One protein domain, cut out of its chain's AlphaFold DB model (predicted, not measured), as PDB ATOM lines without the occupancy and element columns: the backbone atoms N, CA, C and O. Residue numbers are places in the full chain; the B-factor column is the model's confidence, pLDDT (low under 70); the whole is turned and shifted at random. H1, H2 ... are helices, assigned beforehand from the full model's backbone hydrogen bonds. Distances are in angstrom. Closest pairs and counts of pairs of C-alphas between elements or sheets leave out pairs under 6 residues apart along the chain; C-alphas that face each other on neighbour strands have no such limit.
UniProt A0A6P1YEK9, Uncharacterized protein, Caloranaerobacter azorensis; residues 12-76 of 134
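Overview. This is residues 12 to 76 of the 134 residues of an uncharacterized protein of Caloranaerobacter azorensis (UniProt A0A6P1YEK9). Picture an open, loosely joined model: the long helix H4 makes one straight arm, the short helix H3 stands crosswise at its first end, and the short helix H2 comes near H4 further along. From this middle part three stretches stick out: residues 12 to 22, with the small helix H1 at their far end, residues 42 to 48 of the long loop between H3 and H4, and residues 68 to 73, where H4 ends. You have 65 residues printed, with four named helices in the order H1, H2, H3, H4 and no named strand, and the class is all helix. The whole is only just loose, close to extended, with a radius of gyration of the C-alphas of 15.6 A, and its C-alphas span 41 by 38 by 23 A along the three main axes.

Along the chain. Find C-alpha 12 of Glu 12 at (569.875, 563.353, 475.560); here H1 begins, and it takes residues 12 to 16, 6.8 A from first to last C-alpha. Go on past residues 17 to 21 and you reach H2, residues 22 to 27, which measures 8.8 A from first to last C-alpha. After residues 28 to 32 look for C-alpha 33 of Phe 33 at (588.991, 578.916, 463.499), where H3 begins; it takes residues 33 to 39 and measures 10.0 A. Residues 40 to 52 hold no named element. Then find C-alpha 53 of Pro 53 at (586.304, 571.242, 459.349); from there H4, the longest helix with 18 residues, runs over residues 53 to 70 for 25.5 A, to C-alpha 70 at (599.912, 554.319, 472.723).

Arrangement. Begin with H1, which touches no helix: H1 and H2 are apart, and H1 is apart from H3 and from H4 too. Move on to H2, which is close to H4 but not clearly touching it, with 1 pair of C-alphas within 8 A. That closest pair is the C-alphas of Leu 27 and Tyr 58, 7.0 A apart. The lines of H2 and H4 stand at a steep tilt of 47 degrees, and the two run opposite ways. H2 and H3 are apart, though they follow each other along the printed part. Look next at H3, which touches H4 with 6 pairs of C-alphas within 8 A. The closest are the C-alphas of Ala 36 and Pro 53, 5.0 A apart. H4 touches H3 with residues 53 to 57 alone, and the lines of the two helices are about perpendicular, at 82 degrees. On the backbone, each O i to N i+4 pair inside H2, H3 and H4 is within hydrogen-bond range. In H1, 0 of 1 such pairs is within range, beside 1 of 2 O i to N i+3 pairs.

Size, cuts and confidence. Look for the two C-alphas farthest apart, those of Asn 44 and Ser 72, at 43.5 A. The C-alphas of Glu 12 and Pro 76, first and last of the printed part, are 34.4 A apart. Leave out the stretches that stand free, and the body of 41 residues spans 33 by 25 by 14 A, with a radius of gyration of 11.7 A. The printed part has no cut. The links H1 to H2 and H2 to H3 are tight, with 5 residues each, while H3 to H4 is a long link of 13 residues, whose C-alphas lie 9 to 25 A from the mean of the C-alphas. Read the B-factor column for pLDDT: the mean of the printed part is 84.9, and residues 45 and 47, both in that long link, are under 70.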
ATOM      1  N   GLU A  12     569.216 562.155 476.092       86.00
ATOM      2  CA  GLU A  12     569.875 563.353 475.560       86.00
ATOM      3  C   GLU A  12     569.963 564.483 476.592       86.00
ATOM      4  O   GLU A  12     570.923 565.248 476.587       86.00
ATOM      5  N   GLU A  13     568.981 564.601 477.487       85.50
ATOM      6  CA  GLU A  13     569.032 565.551 478.599       85.50
ATOM      7  C   GLU A  13     570.047 565.124 479.653       85.50
ATOM      8  O   GLU A  13     570.815 565.962 480.116       85.50
ATOM      9  N   ILE A  14     570.122 563.830 479.978       85.50
ATOM     10  CA  ILE A  14     571.106 563.296 480.935       85.50
ATOM     11  C   ILE A  14     572.536 563.543 480.444       85.50
ATOM     12  O   ILE A  14     573.395 563.930 481.236       85.50
ATOM     13  N   ILE A  15     572.787 563.382 479.140       85.88
ATOM     14  CA  ILE A  15     574.095 563.670 478.534       85.88
ATOM     15  C   ILE A  15     574.531 565.119 478.794       85.88
ATOM     16  O   ILE A  15     575.703 565.356 479.065       85.88
ATOM     17  N   LYS A  16     573.607 566.089 478.784       84.62
ATOM     18  CA  LYS A  16     573.935 567.510 479.012       84.62
ATOM     19  C   LYS A  16     574.417 567.810 480.434       84.62
ATOM     20  O   LYS A  16     575.037 568.845 480.642       84.62
ATOM     21  N   PHE A  17     574.127 566.940 481.406       84.69
ATOM     22  CA  PHE A  17     574.583 567.085 482.793       84.69
ATOM     23  C   PHE A  17     575.913 566.374 483.072       84.69
ATOM     24  O   PHE A  17     576.424 566.452 484.191       84.69
ATOM     25  N   GLN A  18     576.480 565.663 482.092       79.62
ATOM     26  CA  GLN A  18     577.795 565.052 482.248       79.62
ATOM     27  C   GLN A  18     578.879 566.133 482.311       79.62
ATOM     28  O   GLN A  18     578.823 567.142 481.613       79.62
ATOM     29  N   GLN A  19     579.866 565.926 483.182       82.94
ATOM     30  CA  GLN A  19     581.024 566.810 483.277       82.94
ATOM     31  C   GLN A  19     581.890 566.669 482.025       82.94
ATOM     32  O   GLN A  19     582.057 565.559 481.515       82.94
ATOM     33  N   GLU A  20     582.481 567.776 481.576       81.62
ATOM     34  CA  GLU A  20     583.427 567.743 480.465       81.62
ATOM     35  C   GLU A  20     584.612 566.835 480.792       81.62
ATOM     36  O   GLU A  20     585.214 566.875 481.871       81.62
ATOM     37  N   THR A  21     584.979 566.013 479.823       85.75
ATOM     38  CA  THR A  21     586.174 565.192 479.909       85.75
ATOM     39  C   THR A  21     587.421 566.073 479.844       85.75
ATOM     40  O   THR A  21     587.454 567.129 479.212       85.75
ATOM     41  N   LYS A  22     588.532 565.587 480.413       82.44
ATOM     42  CA  LYS A  22     589.836 566.267 480.315       82.44
ATOM     43  C   LYS A  22     590.240 566.580 478.866       82.44
ATOM     44  O   LYS A  22     590.988 567.524 478.632       82.44
ATOM     45  N   LEU A  23     589.799 565.770 477.901       82.56
ATOM     46  CA  LEU A  23     590.067 566.008 476.486       82.56
ATOM     47  C   LEU A  23     589.259 567.199 475.962       82.56
ATOM     48  O   LEU A  23     589.843 568.069 475.328       82.56
ATOM     49  N   GLU A  24     587.963 567.265 476.259       84.12
ATOM     50  CA  GLU A  24     587.088 568.378 475.862       84.12
ATOM     51  C   GLU A  24     587.566 569.703 476.450       84.12
ATOM     52  O   GLU A  24     587.708 570.674 475.711       84.12
ATOM     53  N   MET A  25     587.959 569.704 477.727       85.69
ATOM     54  CA  MET A  25     588.547 570.879 478.376       85.69
ATOM     55  C   MET A  25     589.821 571.372 477.679       85.69
ATOM     56  O   MET A  25     590.092 572.565 477.657       85.69
ATOM     57  N   VAL A  26     590.644 570.469 477.139       86.19
ATOM     58  CA  VAL A  26     591.866 570.847 476.411       86.19
ATOM     59  C   VAL A  26     591.532 571.329 475.003       86.19
ATOM     60  O   VAL A  26     592.117 572.304 474.537       86.19
ATOM     61  N   LEU A  27     590.605 570.658 474.320       86.12
ATOM     62  CA  LEU A  27     590.193 571.023 472.967       86.12
ATOM     63  C   LEU A  27     589.481 572.381 472.937       86.12
ATOM     64  O   LEU A  27     589.695 573.136 471.995       86.12
ATOM     65  N   SER A  28     588.709 572.728 473.971       86.56
ATOM     66  CA  SER A  28     588.005 574.016 474.066       86.56
ATOM     67  C   SER A  28     588.941 575.224 474.192       86.56
ATOM     68  O   SER A  28     588.556 576.333 473.833       86.56
ATOM     69  N   GLN A  29     590.185 575.019 474.638       89.06
ATOM     70  CA  GLN A  29     591.205 576.074 474.726       89.06
ATOM     71  C   GLN A  29     591.927 576.334 473.396       89.06
ATOM     72  O   GLN A  29     592.691 577.293 473.286       89.06
ATOM     73  N   LEU A  30     591.742 575.477 472.389       88.81
ATOM     74  CA  LEU A  30     592.437 575.591 471.110       88.81
ATOM     75  C   LEU A  30     591.607 576.405 470.113       88.81
ATOM     76  O   LEU A  30     590.564 575.955 469.643       88.81
ATOM     77  N   ASP A  31     592.114 577.574 469.713       90.06
ATOM     78  CA  ASP A  31     591.538 578.319 468.591       90.06
ATOM     79  C   ASP A  31     591.916 577.659 467.256       90.06
ATOM     80  O   ASP A  31     593.038 577.774 466.756       90.06
ATOM     81  N   VAL A  32     590.948 576.958 466.668       91.44
ATOM     82  CA  VAL A  32     591.082 576.275 465.375       91.44
ATOM     83  C   VAL A  32     590.399 577.024 464.229       91.44
ATOM     84  O   VAL A  32     590.403 576.539 463.097       91.44
ATOM     85  N   PHE A  33     589.834 578.212 464.470       90.88
ATOM     86  CA  PHE A  33     588.991 578.916 463.499       90.88
ATOM     87  C   PHE A  33     589.732 579.245 462.199       90.88
ATOM     88  O   PHE A  33     589.237 578.976 461.101       90.88
ATOM     89  N   LYS A  34     590.955 579.776 462.311       91.50
ATOM     90  CA  LYS A  34     591.792 580.118 461.148       91.50
ATOM     91  C   LYS A  34     592.077 578.892 460.279       91.50
ATOM     92  O   LYS A  34     591.986 578.967 459.057       91.50
ATOM     93  N   LEU A  35     592.388 577.762 460.912       90.44
ATOM     94  CA  LEU A  35     592.670 576.511 460.211       90.44
ATOM     95  C   LEU A  35     591.400 575.940 459.569       90.44
ATOM     96  O   LEU A  35     591.424 575.548 458.404       90.44
ATOM     97  N   ALA A  36     590.284 575.955 460.298       91.81
ATOM     98  CA  ALA A  36     588.993 575.491 459.811       91.81
ATOM     99  C   ALA A  36     588.545 576.263 458.563       91.81
ATOM    100  O   ALA A  36     588.084 575.647 457.606       91.81
ATOM    101  N   ASN A  37     588.731 577.585 458.531       90.56
ATOM    102  CA  ASN A  37     588.367 578.405 457.376       90.56
ATOM    103  C   ASN A  37     589.174 578.065 456.121       90.56
ATOM    104  O   ASN A  37     588.603 578.026 455.037       90.56
ATOM    105  N   ASN A  38     590.463 577.751 456.264       90.06
ATOM    106  CA  ASN A  38     591.293 577.328 455.133       90.06
ATOM    107  C   ASN A  38     590.884 575.956 454.575       90.06
ATOM    108  O   ASN A  38     591.109 575.674 453.403       90.06
ATOM    109  N   LEU A  39     590.286 575.100 455.408       87.12
ATOM    110  CA  LEU A  39     589.806 573.774 455.012       87.12
ATOM    111  C   LEU A  39     588.379 573.789 454.445       87.12
ATOM    112  O   LEU A  39     587.946 572.794 453.856       87.12
ATOM    113  N   ARG A  40     587.624 574.883 454.619       86.06
ATOM    114  CA  ARG A  40     586.265 574.995 454.076       86.06
ATOM    115  C   ARG A  40     586.318 574.951 452.554       86.06
ATOM    116  O   ARG A  40     586.958 575.774 451.906       86.06
ATOM    117  N   LYS A  41     585.608 573.981 451.974       77.69
ATOM    118  CA  LYS A  41     585.449 573.891 450.520       77.69
ATOM    119  C   LYS A  41     584.670 575.099 450.005       77.69
ATOM    120  O   LYS A  41     583.735 575.571 450.651       77.69
ATOM    121  N   SER A  42     585.032 575.554 448.805       76.25
ATOM    122  CA  SER A  42     584.231 576.524 448.058       76.25
ATOM    123  C   SER A  42     582.806 575.995 447.871       76.25
ATOM    124  O   SER A  42     582.610 574.807 447.607       76.25
ATOM    125  N   SER A  43     581.823 576.894 447.936       70.00
ATOM    126  CA  SER A  43     580.411 576.613 447.644       70.00
ATOM    127  C   SER A  43     580.195 575.934 446.287       70.00
ATOM    128  O   SER A  43     579.204 575.238 446.100       70.00
ATOM    129  N   ASN A  44     581.139 576.092 445.356       73.62
ATOM    130  CA  ASN A  44     581.071 575.530 444.009       73.62
ATOM    131  C   ASN A  44     581.641 574.102 443.921       73.62
ATOM    132  O   ASN A  44     581.745 573.546 442.826       73.62
ATOM    133  N   SER A  45     582.048 573.498 445.045       68.94
ATOM    134  CA  SER A  45     582.562 572.130 445.049       68.94
ATOM    135  C   SER A  45     581.439 571.142 444.725       68.94
ATOM    136  O   SER A  45     580.414 571.103 445.403       68.94
ATOM    137  N   ARG A  46     581.632 570.342 443.675       70.12
ATOM    138  CA  ARG A  46     580.708 569.267 443.301       70.12
ATOM    139  C   ARG A  46     581.013 568.021 444.133       70.12
ATOM    140  O   ARG A  46     582.178 567.651 444.266       70.12
ATOM    141  N   GLY A  47     579.980 567.367 444.661       69.88
ATOM    142  CA  GLY A  47     580.096 566.119 445.419       69.88
ATOM    143  C   GLY A  47     579.224 566.099 446.672       69.88
ATOM    144  O   GLY A  47     578.390 566.978 446.882       69.88
ATOM    145  N   LEU A  48     579.420 565.077 447.505       71.00
ATOM    146  CA  LEU A  48     578.750 564.961 448.799       71.00
ATOM    147  C   LEU A  48     579.133 566.126 449.723       71.00
ATOM    148  O   LEU A  48     580.263 566.626 449.677       71.00
ATOM    149  N   LYS A  49     578.196 566.524 450.593       76.56
ATOM    150  CA  LYS A  49     578.484 567.466 451.681       76.56
ATOM    151  C   LYS A  49     579.632 566.898 452.521       76.56
ATOM    152  O   LYS A  49     579.573 565.750 452.952       76.56
ATOM    153  N   GLY A  50     580.696 567.685 452.681       78.12
ATOM    154  CA  GLY A  50     581.848 567.295 453.493       78.12
ATOM    155  C   GLY A  50     581.536 567.319 454.991       78.12
ATOM    156  O   GLY A  50     580.502 567.836 455.408       78.12
ATOM    157  N   TYR A  51     582.458 566.785 455.790       84.62
ATOM    158  CA  TYR A  51     582.425 566.916 457.246       84.62
ATOM    159  C   TYR A  51     582.754 568.348 457.689       84.62
ATOM    160  O   TYR A  51     583.471 569.071 456.991       84.62
ATOM    161  N   GLU A  52     582.277 568.734 458.874       88.31
ATOM    162  CA  GLU A  52     582.623 570.015 459.494       88.31
ATOM    163  C   GLU A  52     584.143 570.110 459.753       88.31
ATOM    164  O   GLU A  52     584.698 569.253 460.452       88.31
ATOM    165  N   PRO A  53     584.845 571.143 459.236       90.56
ATOM    166  CA  PRO A  53     586.304 571.242 459.349       90.56
ATOM    167  C   PRO A  53     586.819 571.265 460.788       90.56
ATOM    168  O   PRO A  53     587.847 570.662 461.085       90.56
ATOM    169  N   THR A  54     586.093 571.920 461.694       91.12
ATOM    170  CA  THR A  54     586.427 571.970 463.123       91.12
ATOM    171  C   THR A  54     586.460 570.568 463.731       91.12
ATOM    172  O   THR A  54     587.409 570.212 464.428       91.12
ATOM    173  N   ALA A  55     585.461 569.740 463.410       90.94
ATOM    174  CA  ALA A  55     585.381 568.367 463.897       90.94
ATOM    175  C   ALA A  55     586.531 567.507 463.351       90.94
ATOM    176  O   ALA A  55     587.129 566.738 464.101       90.94
ATOM    177  N   LEU A  56     586.895 567.681 462.074       90.69
ATOM    178  CA  LEU A  56     588.049 567.003 461.473       90.69
ATOM    179  C   LEU A  56     589.363 567.358 462.180       90.69
ATOM    180  O   LEU A  56     590.167 566.470 462.459       90.69
ATOM    181  N   ILE A  57     589.578 568.639 462.495       91.94
ATOM    182  CA  ILE A  57     590.785 569.097 463.196       91.94
ATOM    183  C   ILE A  57     590.860 568.478 464.596       91.94
ATOM    184  O   ILE A  57     591.901 567.939 464.974       91.94
ATOM    185  N   TYR A  58     589.764 568.497 465.356       91.56
ATOM    186  CA  TYR A  58     589.735 567.889 466.688       91.56
ATOM    187  C   TYR A  58     589.938 566.376 466.648       91.56
ATOM    188  O   TYR A  58     590.718 565.848 467.443       91.56
ATOM    189  N   ALA A  59     589.319 565.684 465.690       90.69
ATOM    190  CA  ALA A  59     589.544 564.260 465.481       90.69
ATOM    191  C   ALA A  59     591.022 563.970 465.179       90.69
ATOM    192  O   ALA A  59     591.608 563.070 465.780       90.69
ATOM    193  N   LEU A  60     591.658 564.770 464.317       90.50
ATOM    194  CA  LEU A  60     593.076 564.627 463.991       90.50
ATOM    195  C   LEU A  60     593.973 564.811 465.225       90.50
ATOM    196  O   LEU A  60     594.885 564.014 465.446       90.50
ATOM    197  N   ILE A  61     593.705 565.827 466.049       90.50
ATOM    198  CA  ILE A  61     594.452 566.083 467.291       90.50
ATOM    199  C   ILE A  61     594.291 564.912 468.266       90.50
ATOM    200  O   ILE A  61     595.284 564.428 468.821       90.50
ATOM    201  N   ALA A  62     593.062 564.428 468.452       88.50
ATOM    202  CA  ALA A  62     592.769 563.300 469.326       88.50
ATOM    203  C   ALA A  62     593.487 562.023 468.858       88.50
ATOM    204  O   ALA A  62     594.177 561.380 469.652       88.50
ATOM    205  N   ILE A  63     593.406 561.703 467.563       87.19
ATOM    206  CA  ILE A  63     594.085 560.551 466.956       87.19
ATOM    207  C   ILE A  63     595.600 560.669 467.123       87.19
ATOM    208  O   ILE A  63     596.238 559.722 467.576       87.19
ATOM    209  N   ASN A  64     596.187 561.829 466.822       86.25
ATOM    210  CA  ASN A  64     597.626 562.038 466.971       86.25
ATOM    211  C   ASN A  64     598.073 561.843 468.429       86.25
ATOM    212  O   ASN A  64     599.090 561.206 468.695       86.25
ATOM    213  N   ARG A  65     597.291 562.334 469.396       85.94
ATOM    214  CA  ARG A  65     597.565 562.124 470.822       85.94
ATOM    215  C   ARG A  65     597.505 560.643 471.204       85.94
ATOM    216  O   ARG A  65     598.381 560.180 471.931       85.94
ATOM    217  N   ILE A  66     596.516 559.900 470.708       86.38
ATOM    218  CA  ILE A  66     596.397 558.454 470.942       86.38
ATOM    219  C   ILE A  66     597.600 557.722 470.344       86.38
ATOM    220  O   ILE A  66     598.257 556.965 471.051       86.38
ATOM    221  N   ILE A  67     597.935 557.989 469.080       85.12
ATOM    222  CA  ILE A  67     599.064 557.348 468.401       85.12
ATOM    223  C   ILE A  67     600.368 557.625 469.148       85.12
ATOM    224  O   ILE A  67     601.143 556.699 469.350       85.12
ATOM    225  N   ASN A  68     600.612 558.856 469.602       85.56
ATOM    226  CA  ASN A  68     601.850 559.190 470.309       85.56
ATOM    227  C   ASN A  68     601.935 558.538 471.696       85.56
ATOM    228  O   ASN A  68     602.997 558.045 472.069       85.56
ATOM    229  N   ASN A  69     600.827 558.483 472.439       88.56
ATOM    230  CA  ASN A  69     600.811 557.905 473.785       88.56
ATOM    231  C   ASN A  69     600.799 556.371 473.780       88.56
ATOM    232  O   ASN A  69     601.359 555.747 474.677       88.56
ATOM    233  N   TYR A  70     600.164 555.760 472.779       87.06
ATOM    234  CA  TYR A  70     599.912 554.319 472.723       87.06
ATOM    235  C   TYR A  70     600.607 553.638 471.542       87.06
ATOM    236  O   TYR A  70     600.255 552.513 471.194       87.06
ATOM    237  N   LYS A  71     601.621 554.273 470.942       83.19
ATOM    238  CA  LYS A  71     602.352 553.759 469.768       83.19
ATOM    239  C   LYS A  71     602.871 552.331 469.945       83.19
ATOM    240  O   LYS A  71     602.978 551.574 468.986       83.19
ATOM    241  N   SER A  72     603.263 551.977 471.168       83.69
ATOM    242  CA  SER A  72     603.788 550.651 471.495       83.69
ATOM    243  C   SER A  72     602.708 549.570 471.486       83.69
ATOM    244  O   SER A  72     603.005 548.441 471.102       83.69
ATOM    245  N   ILE A  73     601.483 549.927 471.879       87.75
ATOM    246  CA  ILE A  73     600.330 549.031 472.014       87.75
ATOM    247  C   ILE A  73     599.568 548.944 470.688       87.75
ATOM    248  O   ILE A  73     599.192 547.862 470.250       87.75
ATOM    249  N   PHE A  74     599.364 550.082 470.022       81.75
ATOM    250  CA  PHE A  74     598.614 550.172 468.778       81.75
ATOM    251  C   PHE A  74     599.557 550.104 467.572       81.75
ATOM    252  O   PHE A  74     600.009 551.125 467.053       81.75
ATOM    253  N   LYS A  75     599.857 548.878 467.132       82.50
ATOM    254  CA  LYS A  75     600.648 548.587 465.924       82.50
ATOM    255  C   LYS A  75     599.792 547.848 464.890       82.50
ATOM    256  O   LYS A  75     599.924 546.632 464.753       82.50
ATOM    257  N   PRO A  76     598.867 548.544 464.209       84.00
ATOM    258  CA  PRO A  76     598.042 547.913 463.192       84.00
ATOM    259  C   PRO A  76     598.924 547.417 462.046       84.00
ATOM    260  O   PRO A  76     599.729 548.160 461.493       84.00
TER     261      PRO A  76